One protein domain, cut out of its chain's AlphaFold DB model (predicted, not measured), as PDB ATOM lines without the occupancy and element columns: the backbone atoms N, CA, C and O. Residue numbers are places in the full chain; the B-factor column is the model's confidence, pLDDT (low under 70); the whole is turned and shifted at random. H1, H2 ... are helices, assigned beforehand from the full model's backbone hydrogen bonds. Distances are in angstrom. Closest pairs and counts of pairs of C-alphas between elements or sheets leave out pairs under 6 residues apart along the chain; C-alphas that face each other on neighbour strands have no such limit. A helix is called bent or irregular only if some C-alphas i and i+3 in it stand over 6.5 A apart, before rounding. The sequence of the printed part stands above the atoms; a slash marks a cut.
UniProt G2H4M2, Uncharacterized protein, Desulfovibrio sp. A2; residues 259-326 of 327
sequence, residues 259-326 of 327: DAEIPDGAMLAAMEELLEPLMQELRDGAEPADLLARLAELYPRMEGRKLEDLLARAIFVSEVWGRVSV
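What this domain is: This is residues 259 to 326 of the 327 residues of an uncharacterized protein of Desulfovibrio sp. A2 (UniProt G2H4M2). The model is a long, narrow, open U of three helices: H1 runs along one arm, H2 slants back from the far end of H1, and H3 makes the rest of the return path. The first part of H3 packs beside the early part of H1, and the far end of H3 runs on past the other parts, with residues 319 to 326 sticking out. The printed part has 68 residues, with three named helices in the order H1, H2, H3 and no named strand; its class is all helix. It is only just extended, close to loose, with a radius of gyration of the C-alphas of 16.7 A, and it spans 53 by 21 by 16 A, a rod whose length is partly made by that free end.

How they stand to each other: H1, residues 264 to 283, touches H3, residues 305 to 324, at a shallow tilt of 24 degrees, opposite ways. The closest C-alphas are those of Ala 270 and Leu 307, 6.1 A apart, and H1 and H3 touch with residues 267 to 271 of H1 and 306 to 310 of H3 alone. H1 has a kink of 60 degrees near residue 277. Beyond it, H1 and H2, residues 288 to 301, only just touch, with 3 pairs of C-alphas within 8 A, through residues 278 to 282 of H1 and 291 to 295 of H2 alone. Their closest C-alphas, those of Leu 278 and Leu 295, are 7.4 A apart, and the two helices run opposite ways at a steep tilt of 54 degrees. H2 and H3 are apart, though they follow each other in the chain. In H3 every O i to N i+4 pair is within hydrogen-bond range; the figures are 14 of 16 for H1 and 6 of 10 for H2.

Where its parts are: H1 begins at C-alpha 264, (169.829, 206.998, 135.934), and measures 25.0 A from first to last C-alpha. It is irregular, with C-alphas 274 and 277 7.4 A apart. H3 measures 28.1 A and ends at C-alpha 324, (179.733, 185.870, 128.496). H2 measures 20.4 A from C-alpha 288, (169.465, 233.352, 125.029), to C-alpha 301; it is only just irregular, with C-alphas 297 and 300 6.6 A apart.

The domain as a whole: The two C-alphas farthest apart, those of Gly 285 and Val 326, are 54.5 A apart. Without residues 319 to 326 the body spans 42 by 20 by 14 A. The links H1 to H2 and H2 to H3 are both tight, and the printed part has no cut. The mean pLDDT of the printed part is 72.6, and 19 residues are under 70, among them residues 259 to 267 and 324 to 326.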
ATOM      1  N   ASP A 259     167.090 194.873 132.064       63.84
ATOM      2  CA  ASP A 259     166.836 194.760 133.512       63.84
ATOM      3  C   ASP A 259     167.967 195.357 134.367       63.84
ATOM      4  O   ASP A 259     167.795 195.595 135.569       63.84
ATOM      5  N   ALA A 260     169.149 195.584 133.784       63.28
ATOM      6  CA  ALA A 260     170.224 196.274 134.475       63.28
ATOM      7  C   ALA A 260     169.824 197.738 134.659       63.28
ATOM      8  O   ALA A 260     169.913 198.547 133.738       63.28
ATOM      9  N   GLU A 261     169.439 198.098 135.885       58.19
ATOM     10  CA  GLU A 261     169.321 199.492 136.298       58.19
ATOM     11  C   GLU A 261     170.681 200.179 136.104       58.19
ATOM     12  O   GLU A 261     171.570 200.146 136.965       58.19
ATOM     13  N   ILE A 262     170.853 200.841 134.959       58.94
ATOM     14  CA  ILE A 262     171.804 201.935 134.858       58.94
ATOM     15  C   ILE A 262     171.335 202.924 135.926       58.94
ATOM     16  O   ILE A 262     170.153 203.261 135.955       58.94
ATOM     17  N   PRO A 263     172.198 203.359 136.859       63.06
ATOM     18  CA  PRO A 263     171.794 204.318 137.869       63.06
ATOM     19  C   PRO A 263     171.521 205.658 137.176       63.06
ATOM     20  O   PRO A 263     172.385 206.536 137.125       63.06
ATOM     21  N   ASP A 264     170.309 205.816 136.643       60.44
ATOM     22  CA  ASP A 264     169.829 206.998 135.934       60.44
ATOM     23  C   ASP A 264     170.021 208.235 136.806       60.44
ATOM     24  O   ASP A 264     170.450 209.284 136.332       60.44
ATOM     25  N   GLY A 265     169.830 208.080 138.120       67.25
ATOM     26  CA  GLY A 265     170.102 209.120 139.107       67.25
ATOM     27  C   GLY A 265     171.568 209.562 139.169       67.25
ATOM     28  O   GLY A 265     171.828 210.743 139.374       67.25
ATOM     29  N   ALA A 266     172.536 208.666 138.956       67.56
ATOM     30  CA  ALA A 266     173.960 209.016 138.965       67.56
ATOM     31  C   ALA A 266     174.392 209.711 137.665       67.56
ATOM     32  O   ALA A 266     175.207 210.634 137.707       67.56
ATOM     33  N   MET A 267     173.827 209.308 136.522       68.31
ATOM     34  CA  MET A 267     174.095 209.949 135.233       68.31
ATOM     35  C   MET A 267     173.416 211.320 135.131       68.31
ATOM     36  O   MET A 267     174.048 212.284 134.699       68.31
ATOM     37  N   LEU A 268     172.175 211.436 135.617       72.88
ATOM     38  CA  LEU A 268     171.473 212.713 135.749       72.88
ATOM     39  C   LEU A 268     172.201 213.657 136.711       72.88
ATOM     40  O   LEU A 268     172.423 214.806 136.349       72.88
ATOM     41  N   ALA A 269     172.653 213.176 137.874       76.38
ATOM     42  CA  ALA A 269     173.410 213.997 138.823       76.38
ATOM     43  C   ALA A 269     174.761 214.467 138.253       76.38
ATOM     44  O   ALA A 269     175.146 215.616 138.458       76.38
ATOM     45  N   ALA A 270     175.470 213.614 137.504       73.88
ATOM     46  CA  ALA A 270     176.717 214.000 136.842       73.88
ATOM     47  C   ALA A 270     176.486 215.027 135.719       73.88
ATOM     48  O   ALA A 270     177.300 215.931 135.535       73.88
ATOM     49  N   MET A 271     175.376 214.911 134.982       75.62
ATOM     50  CA  MET A 271     174.988 215.869 133.944       75.62
ATOM     51  C   MET A 271     174.520 217.205 134.538       75.62
ATOM     52  O   MET A 271     174.840 218.261 133.996       75.62
ATOM     53  N   GLU A 272     173.808 217.173 135.663       78.12
ATOM     54  CA  GLU A 272     173.384 218.362 136.403       78.12
ATOM     55  C   GLU A 272     174.591 219.104 136.994       78.12
ATOM     56  O   GLU A 272     174.713 220.307 136.793       78.12
ATOM     57  N   GLU A 273     175.556 218.395 137.592       79.38
ATOM     58  CA  GLU A 273     176.813 218.982 138.088       79.38
ATOM     59  C   GLU A 273     177.629 219.646 136.962       79.38
ATOM     60  O   GLU A 273     178.218 220.711 137.154       79.38
ATOM     61  N   LEU A 274     177.626 219.048 135.766       79.81
ATOM     62  CA  LEU A 274     178.308 219.578 134.586       79.81
ATOM     63  C   LEU A 274     177.636 220.855 134.045       79.81
ATOM     64  O   LEU A 274     178.319 221.760 133.565       79.81
ATOM     65  N   LEU A 275     176.302 220.919 134.103       80.38
ATOM     66  CA  LEU A 275     175.492 222.017 133.560       80.38
ATOM     67  C   LEU A 275     175.165 223.109 134.589       80.38
ATOM     68  O   LEU A 275     174.693 224.178 134.197       80.38
ATOM     69  N   GLU A 276     175.443 222.891 135.874       81.00
ATOM     70  CA  GLU A 276     175.144 223.827 136.964       81.00
ATOM     71  C   GLU A 276     175.665 225.261 136.715       81.00
ATOM     72  O   GLU A 276     174.890 226.200 136.908       81.00
ATOM     73  N   PRO A 277     176.894 225.491 136.201       78.31
ATOM     74  CA  PRO A 277     177.368 226.848 135.909       78.31
ATOM     75  C   PRO A 277     176.518 227.567 134.850       78.31
ATOM     76  O   PRO A 277     176.264 228.762 134.958       78.31
ATOM     77  N   LEU A 278     176.032 226.831 133.848       75.38
ATOM     78  CA  LEU A 278     175.162 227.365 132.797       75.38
ATOM     79  C   LEU A 278     173.741 227.618 133.327       75.38
ATOM     80  O   LEU A 278     173.105 228.612 132.980       75.38
ATOM     81  N   MET A 279     173.248 226.729 134.192       76.88
ATOM     82  CA  MET A 279     171.936 226.847 134.833       76.88
ATOM     83  C   MET A 279     171.873 228.023 135.818       76.88
ATOM     84  O   MET A 279     170.820 228.651 135.946       76.88
ATOM     85  N   GLN A 280     172.980 228.353 136.486       77.31
ATOM     86  CA  GLN A 280     173.088 229.542 137.338       77.31
ATOM     87  C   GLN A 280     172.998 230.833 136.517       77.31
ATOM     88  O   GLN A 280     172.190 231.698 136.838       77.31
ATOM     89  N   GLU A 281     173.709 230.923 135.394       72.38
ATOM     90  CA  GLU A 281     173.644 232.102 134.516       72.38
ATOM     91  C   GLU A 281     172.271 232.283 133.847       72.38
ATOM     92  O   GLU A 281     171.818 233.410 133.629       72.38
ATOM     93  N   LEU A 282     171.571 231.178 133.573       76.88
ATOM     94  CA  LEU A 282     170.181 231.203 133.118       76.88
ATOM     95  C   LEU A 282     169.247 231.781 134.197       76.88
ATOM     96  O   LEU A 282     168.348 232.564 133.885       76.88
ATOM     97  N   ARG A 283     169.455 231.412 135.471       77.81
ATOM     98  CA  ARG A 283     168.689 231.946 136.614       77.81
ATOM     99  C   ARG A 283     169.002 233.419 136.888       77.81
ATOM    100  O   ARG A 283     168.104 234.141 137.318       77.81
ATOM    101  N   ASP A 284     170.215 233.866 136.574       78.75
ATOM    102  CA  ASP A 284     170.650 235.263 136.703       78.75
ATOM    103  C   ASP A 284     170.132 236.178 135.571       78.75
ATOM    104  O   ASP A 284     170.359 237.389 135.596       78.75
ATOM    105  N   GLY A 285     169.376 235.631 134.610       69.50
ATOM    106  CA  GLY A 285     168.648 236.404 133.600       69.50
ATOM    107  C   GLY A 285     169.448 236.734 132.338       69.50
ATOM    108  O   GLY A 285     169.164 237.742 131.692       69.50
ATOM    109  N   ALA A 286     170.440 235.913 131.982       71.06
ATOM    110  CA  ALA A 286     171.168 236.064 130.724       71.06
ATOM    111  C   ALA A 286     170.257 235.839 129.499       71.06
ATOM    112  O   ALA A 286     169.446 234.911 129.462       71.06
ATOM    113  N   GLU A 287     170.413 236.679 128.474       75.25
ATOM    114  CA  GLU A 287     169.669 236.557 127.219       75.25
ATOM    115  C   GLU A 287     170.096 235.291 126.442       75.25
ATOM    116  O   GLU A 287     171.283 234.947 126.414       75.25
ATOM    117  N   PRO A 288     169.174 234.606 125.732       67.38
ATOM    118  CA  PRO A 288     169.465 233.352 125.029       67.38
ATOM    119  C   PRO A 288     170.602 233.431 124.000       67.38
ATOM    120  O   PRO A 288     171.244 232.423 123.704       67.38
ATOM    121  N   ALA A 289     170.847 234.618 123.439       69.38
ATOM    122  CA  ALA A 289     171.921 234.854 122.478       69.38
ATOM    123  C   ALA A 289     173.315 234.860 123.133       69.38
ATOM    124  O   ALA A 289     174.274 234.374 122.532       69.38
ATOM    125  N   ASP A 290     173.417 235.344 124.372       71.19
ATOM    126  CA  ASP A 290     174.680 235.449 125.110       71.19
ATOM    127  C   ASP A 290     175.114 234.094 125.689       71.19
ATOM    128  O   ASP A 290     176.308 233.815 125.826       71.19
ATOM    129  N   LEU A 291     174.150 233.203 125.942       67.81
ATOM    130  CA  LEU A 291     174.393 231.847 126.439       67.81
ATOM    131  C   LEU A 291     175.176 230.980 125.448       67.81
ATOM    132  O   LEU A 291     175.974 230.157 125.877       67.81
ATOM    133  N   LEU A 292     175.006 231.160 124.133       71.12
ATOM    134  CA  LEU A 292     175.755 230.380 123.135       71.12
ATOM    135  C   LEU A 292     177.238 230.761 123.090       71.12
ATOM    136  O   LEU A 292     178.095 229.885 122.967       71.12
ATOM    137  N   ALA A 293     177.542 232.055 123.214       75.50
ATOM    138  CA  ALA A 293     178.917 232.539 123.287       75.50
ATOM    139  C   ALA A 293     179.592 232.071 124.586       75.50
ATOM    140  O   ALA A 293     180.712 231.563 124.555       75.50
ATOM    141  N   ARG A 294     178.874 232.144 125.712       69.19
ATOM    142  CA  ARG A 294     179.369 231.659 127.006       69.19
ATOM    143  C   ARG A 294     179.511 230.145 127.074       69.19
ATOM    144  O   ARG A 294     180.478 229.655 127.646       69.19
ATOM    145  N   LEU A 295     178.617 229.393 126.438       74.00
ATOM    146  CA  LEU A 295     178.731 227.940 126.338       74.00
ATOM    147  C   LEU A 295     179.997 227.543 125.569       74.00
ATOM    148  O   LEU A 295     180.678 226.608 125.979       74.00
ATOM    149  N   ALA A 296     180.380 228.289 124.529       75.00
ATOM    150  CA  ALA A 296     181.646 228.072 123.826       75.00
ATOM    151  C   ALA A 296     182.889 228.379 124.693       75.00
ATOM    152  O   ALA A 296     183.925 227.740 124.515       75.00
ATOM    153  N   GLU A 297     182.794 229.314 125.645       78.19
ATOM    154  CA  GLU A 297     183.870 229.631 126.601       78.19
ATOM    155  C   GLU A 297     183.947 228.654 127.785       78.19
ATOM    156  O   GLU A 297     185.039 228.386 128.298       78.19
ATOM    157  N   LEU A 298     182.803 228.128 128.228       74.12
ATOM    158  CA  LEU A 298     182.694 227.193 129.349       74.12
ATOM    159  C   LEU A 298     182.977 225.747 128.927       74.12
ATOM    160  O   LEU A 298     183.555 225.001 129.715       74.12
ATOM    161  N   TYR A 299     182.667 225.371 127.683       72.12
ATOM    162  CA  TYR A 299     182.865 224.017 127.152       72.12
ATOM    163  C   TYR A 299     184.284 223.449 127.369       72.12
ATOM    164  O   TYR A 299     184.399 222.326 127.854       72.12
ATOM    165  N   PRO A 300     185.385 224.193 127.133       77.50
ATOM    166  CA  PRO A 300     186.742 223.697 127.385       77.50
ATOM    167  C   PRO A 300     187.076 223.473 128.870       77.50
ATOM    168  O   PRO A 300     188.106 222.875 129.176       77.50
ATOM    169  N   ARG A 301     186.261 224.006 129.789       71.44
ATOM    170  CA  ARG A 301     186.448 223.923 131.247       71.44
ATOM    171  C   ARG A 301     185.485 222.941 131.918       71.44
ATOM    172  O   ARG A 301     185.599 222.737 133.122       71.44
ATOM    173  N   MET A 302     184.552 222.354 131.171       73.25
ATOM    174  CA  MET A 302     183.611 221.363 131.691       73.25
ATOM    175  C   MET A 302     184.359 220.058 131.989       73.25
ATOM    176  O   MET A 302     184.901 219.412 131.093       73.25
ATOM    177  N   GLU A 303     184.411 219.665 133.263       70.94
ATOM    178  CA  GLU A 303     185.054 218.418 133.680       70.94
ATOM    179  C   GLU A 303     184.143 217.212 133.402       70.94
ATOM    180  O   GLU A 303     183.397 216.749 134.262       70.94
ATOM    181  N   GLY A 304     184.235 216.667 132.187       75.38
ATOM    182  CA  GLY A 304     183.459 215.502 131.747       75.38
ATOM    183  C   GLY A 304     183.866 214.161 132.372       75.38
ATOM    184  O   GLY A 304     183.167 213.174 132.169       75.38
ATOM    185  N   ARG A 305     184.951 214.097 133.161       77.44
ATOM    186  CA  ARG A 305     185.547 212.828 133.640       77.44
ATOM    187  C   ARG A 305     184.563 211.904 134.353       77.44
ATOM    188  O   ARG A 305     184.621 210.698 134.169       77.44
ATOM    189  N   LYS A 306     183.658 212.454 135.169       70.62
ATOM    190  CA  LYS A 306     182.649 211.650 135.881       70.62
ATOM    191  C   LYS A 306     181.661 210.994 134.913       70.62
ATOM    192  O   LYS A 306     181.299 209.839 135.106       70.62
ATOM    193  N   LEU A 307     181.245 211.719 133.873       75.69
ATOM    194  CA  LEU A 307     180.341 211.212 132.842       75.69
ATOM    195  C   LEU A 307     181.061 210.213 131.923       75.69
ATOM    196  O   LEU A 307     180.500 209.173 131.593       75.69
ATOM    197  N   GLU A 308     182.319 210.493 131.575       77.88
ATOM    198  CA  GLU A 308     183.189 209.587 130.818       77.88
ATOM    199  C   GLU A 308     183.409 208.261 131.557       77.88
ATOM    200  O   GLU A 308     183.236 207.202 130.959       77.88
ATOM    201  N   ASP A 309     183.708 208.295 132.860       78.00
ATOM    202  CA  ASP A 309     183.883 207.091 133.683       78.00
ATOM    203  C   ASP A 309     182.583 206.280 133.807       78.00
ATOM    204  O   ASP A 309     182.620 205.047 133.806       78.00
ATOM    205  N   LEU A 310     181.427 206.944 133.913       76.12
ATOM    206  CA  LEU A 310     180.125 206.271 133.968       76.12
ATOM    207  C   LEU A 310     179.768 205.612 132.631       76.12
ATOM    208  O   LEU A 310     179.374 204.446 132.619       76.12
ATOM    209  N   LEU A 311     179.976 206.309 131.511       76.44
ATOM    210  CA  LEU A 311     179.769 205.756 130.169       76.44
ATOM    211  C   LEU A 311     180.747 204.617 129.872       76.44
ATOM    212  O   LEU A 311     180.338 203.582 129.353       76.44
ATOM    213  N   ALA A 312     182.019 204.759 130.252       78.75
ATOM    214  CA  ALA A 312     183.019 203.708 130.094       78.75
ATOM    215  C   ALA A 312     182.647 202.449 130.888       78.75
ATOM    216  O   ALA A 312     182.787 201.339 130.376       78.75
ATOM    217  N   ARG A 313     182.119 202.599 132.110       74.81
ATOM    218  CA  ARG A 313     181.611 201.475 132.912       74.81
ATOM    219  C   ARG A 313     180.370 200.841 132.296       74.81
ATOM    220  O   ARG A 313     180.305 199.619 132.253       74.81
ATOM    221  N   ALA A 314     179.426 201.636 131.795       75.44
ATOM    222  CA  ALA A 314     178.218 201.124 131.149       75.44
ATOM    223  C   ALA A 314     178.545 200.337 129.868       75.44
ATOM    224  O   ALA A 314     178.062 199.220 129.683       75.44
ATOM    225  N   ILE A 315     179.436 200.872 129.028       77.00
ATOM    226  CA  ILE A 315     179.920 200.198 127.815       77.00
ATOM    227  C   ILE A 315     180.692 198.926 128.182       77.00
ATOM    228  O   ILE A 315     180.454 197.882 127.587       77.00
ATOM    229  N   PHE A 316     181.567 198.981 129.191       77.50
ATOM    230  CA  PHE A 316     182.328 197.817 129.650       77.50
ATOM    231  C   PHE A 316     181.424 196.701 130.186       77.50
ATOM    232  O   PHE A 316     181.617 195.541 129.836       77.50
ATOM    233  N   VAL A 317     180.422 197.034 131.005       76.06
ATOM    234  CA  VAL A 317     179.431 196.065 131.501       76.06
ATOM    235  C   VAL A 317     178.663 195.456 130.328       76.06
ATOM    236  O   VAL A 317     178.544 194.236 130.265       76.06
ATOM    237  N   SER A 318     178.245 196.276 129.361       72.38
ATOM    238  CA  SER A 318     177.555 195.807 128.152       72.38
ATOM    239  C   SER A 318     178.421 194.861 127.313       72.38
ATOM    240  O   SER A 318     177.952 193.824 126.852       72.38
ATOM    241  N   GLU A 319     179.711 195.169 127.158       73.44
ATOM    242  CA  GLU A 319     180.652 194.341 126.397       73.44
ATOM    243  C   GLU A 319     180.990 193.025 127.117       73.44
ATOM    244  O   GLU A 319     181.120 191.985 126.473       73.44
ATOM    245  N   VAL A 320     181.110 193.039 128.449       76.81
ATOM    246  CA  VAL A 320     181.335 191.823 129.247       76.81
ATOM    247  C   VAL A 320     180.111 190.911 129.187       76.81
ATOM    248  O   VAL A 320     180.269 189.724 128.906       76.81
ATOM    249  N   TRP A 321     178.903 191.449 129.370       68.12
ATOM    250  CA  TRP A 321     177.663 190.676 129.254       68.12
ATOM    251  C   TRP A 321     177.451 190.110 127.848       68.12
ATOM    252  O   TRP A 321     177.070 188.948 127.722       68.12
ATOM    253  N   GLY A 322     177.794 190.869 126.803       67.44
ATOM    254  CA  GLY A 322     177.760 190.394 125.416       67.44
ATOM    255  C   GLY A 322     178.818 189.333 125.079       67.44
ATOM    256  O   GLY A 322     178.654 188.586 124.123       67.44
ATOM    257  N   ARG A 323     179.917 189.234 125.842       71.31
ATOM    258  CA  ARG A 323     180.937 188.182 125.654       71.31
ATOM    259  C   ARG A 323     180.627 186.907 126.432       71.31
ATOM    260  O   ARG A 323     180.874 185.826 125.914       71.31
ATOM    261  N   VAL A 324     180.100 187.026 127.652       69.81
ATOM    262  CA  VAL A 324     179.733 185.870 128.496       69.81
ATOM    263  C   VAL A 324     178.544 185.088 127.922       69.81
ATOM    264  O   VAL A 324     178.404 183.906 128.196       69.81
ATOM    265  N   SER A 325     177.712 185.724 127.102       60.53
ATOM    266  CA  SER A 325     176.536 185.120 126.459       60.53
ATOM    267  C   SER A 325     176.829 184.369 125.152       60.53
ATOM    268  O   SER A 325     175.931 183.730 124.610       60.53
ATOM    269  N   VAL A 326     178.067 184.438 124.641       53.59
ATOM    270  CA  VAL A 326     178.490 183.808 123.373       53.59
ATOM    271  C   VAL A 326     179.279 182.497 123.589       53.59
ATOM    272  O   VAL A 326     179.480 181.756 122.625       53.59
TER     273      VAL A 326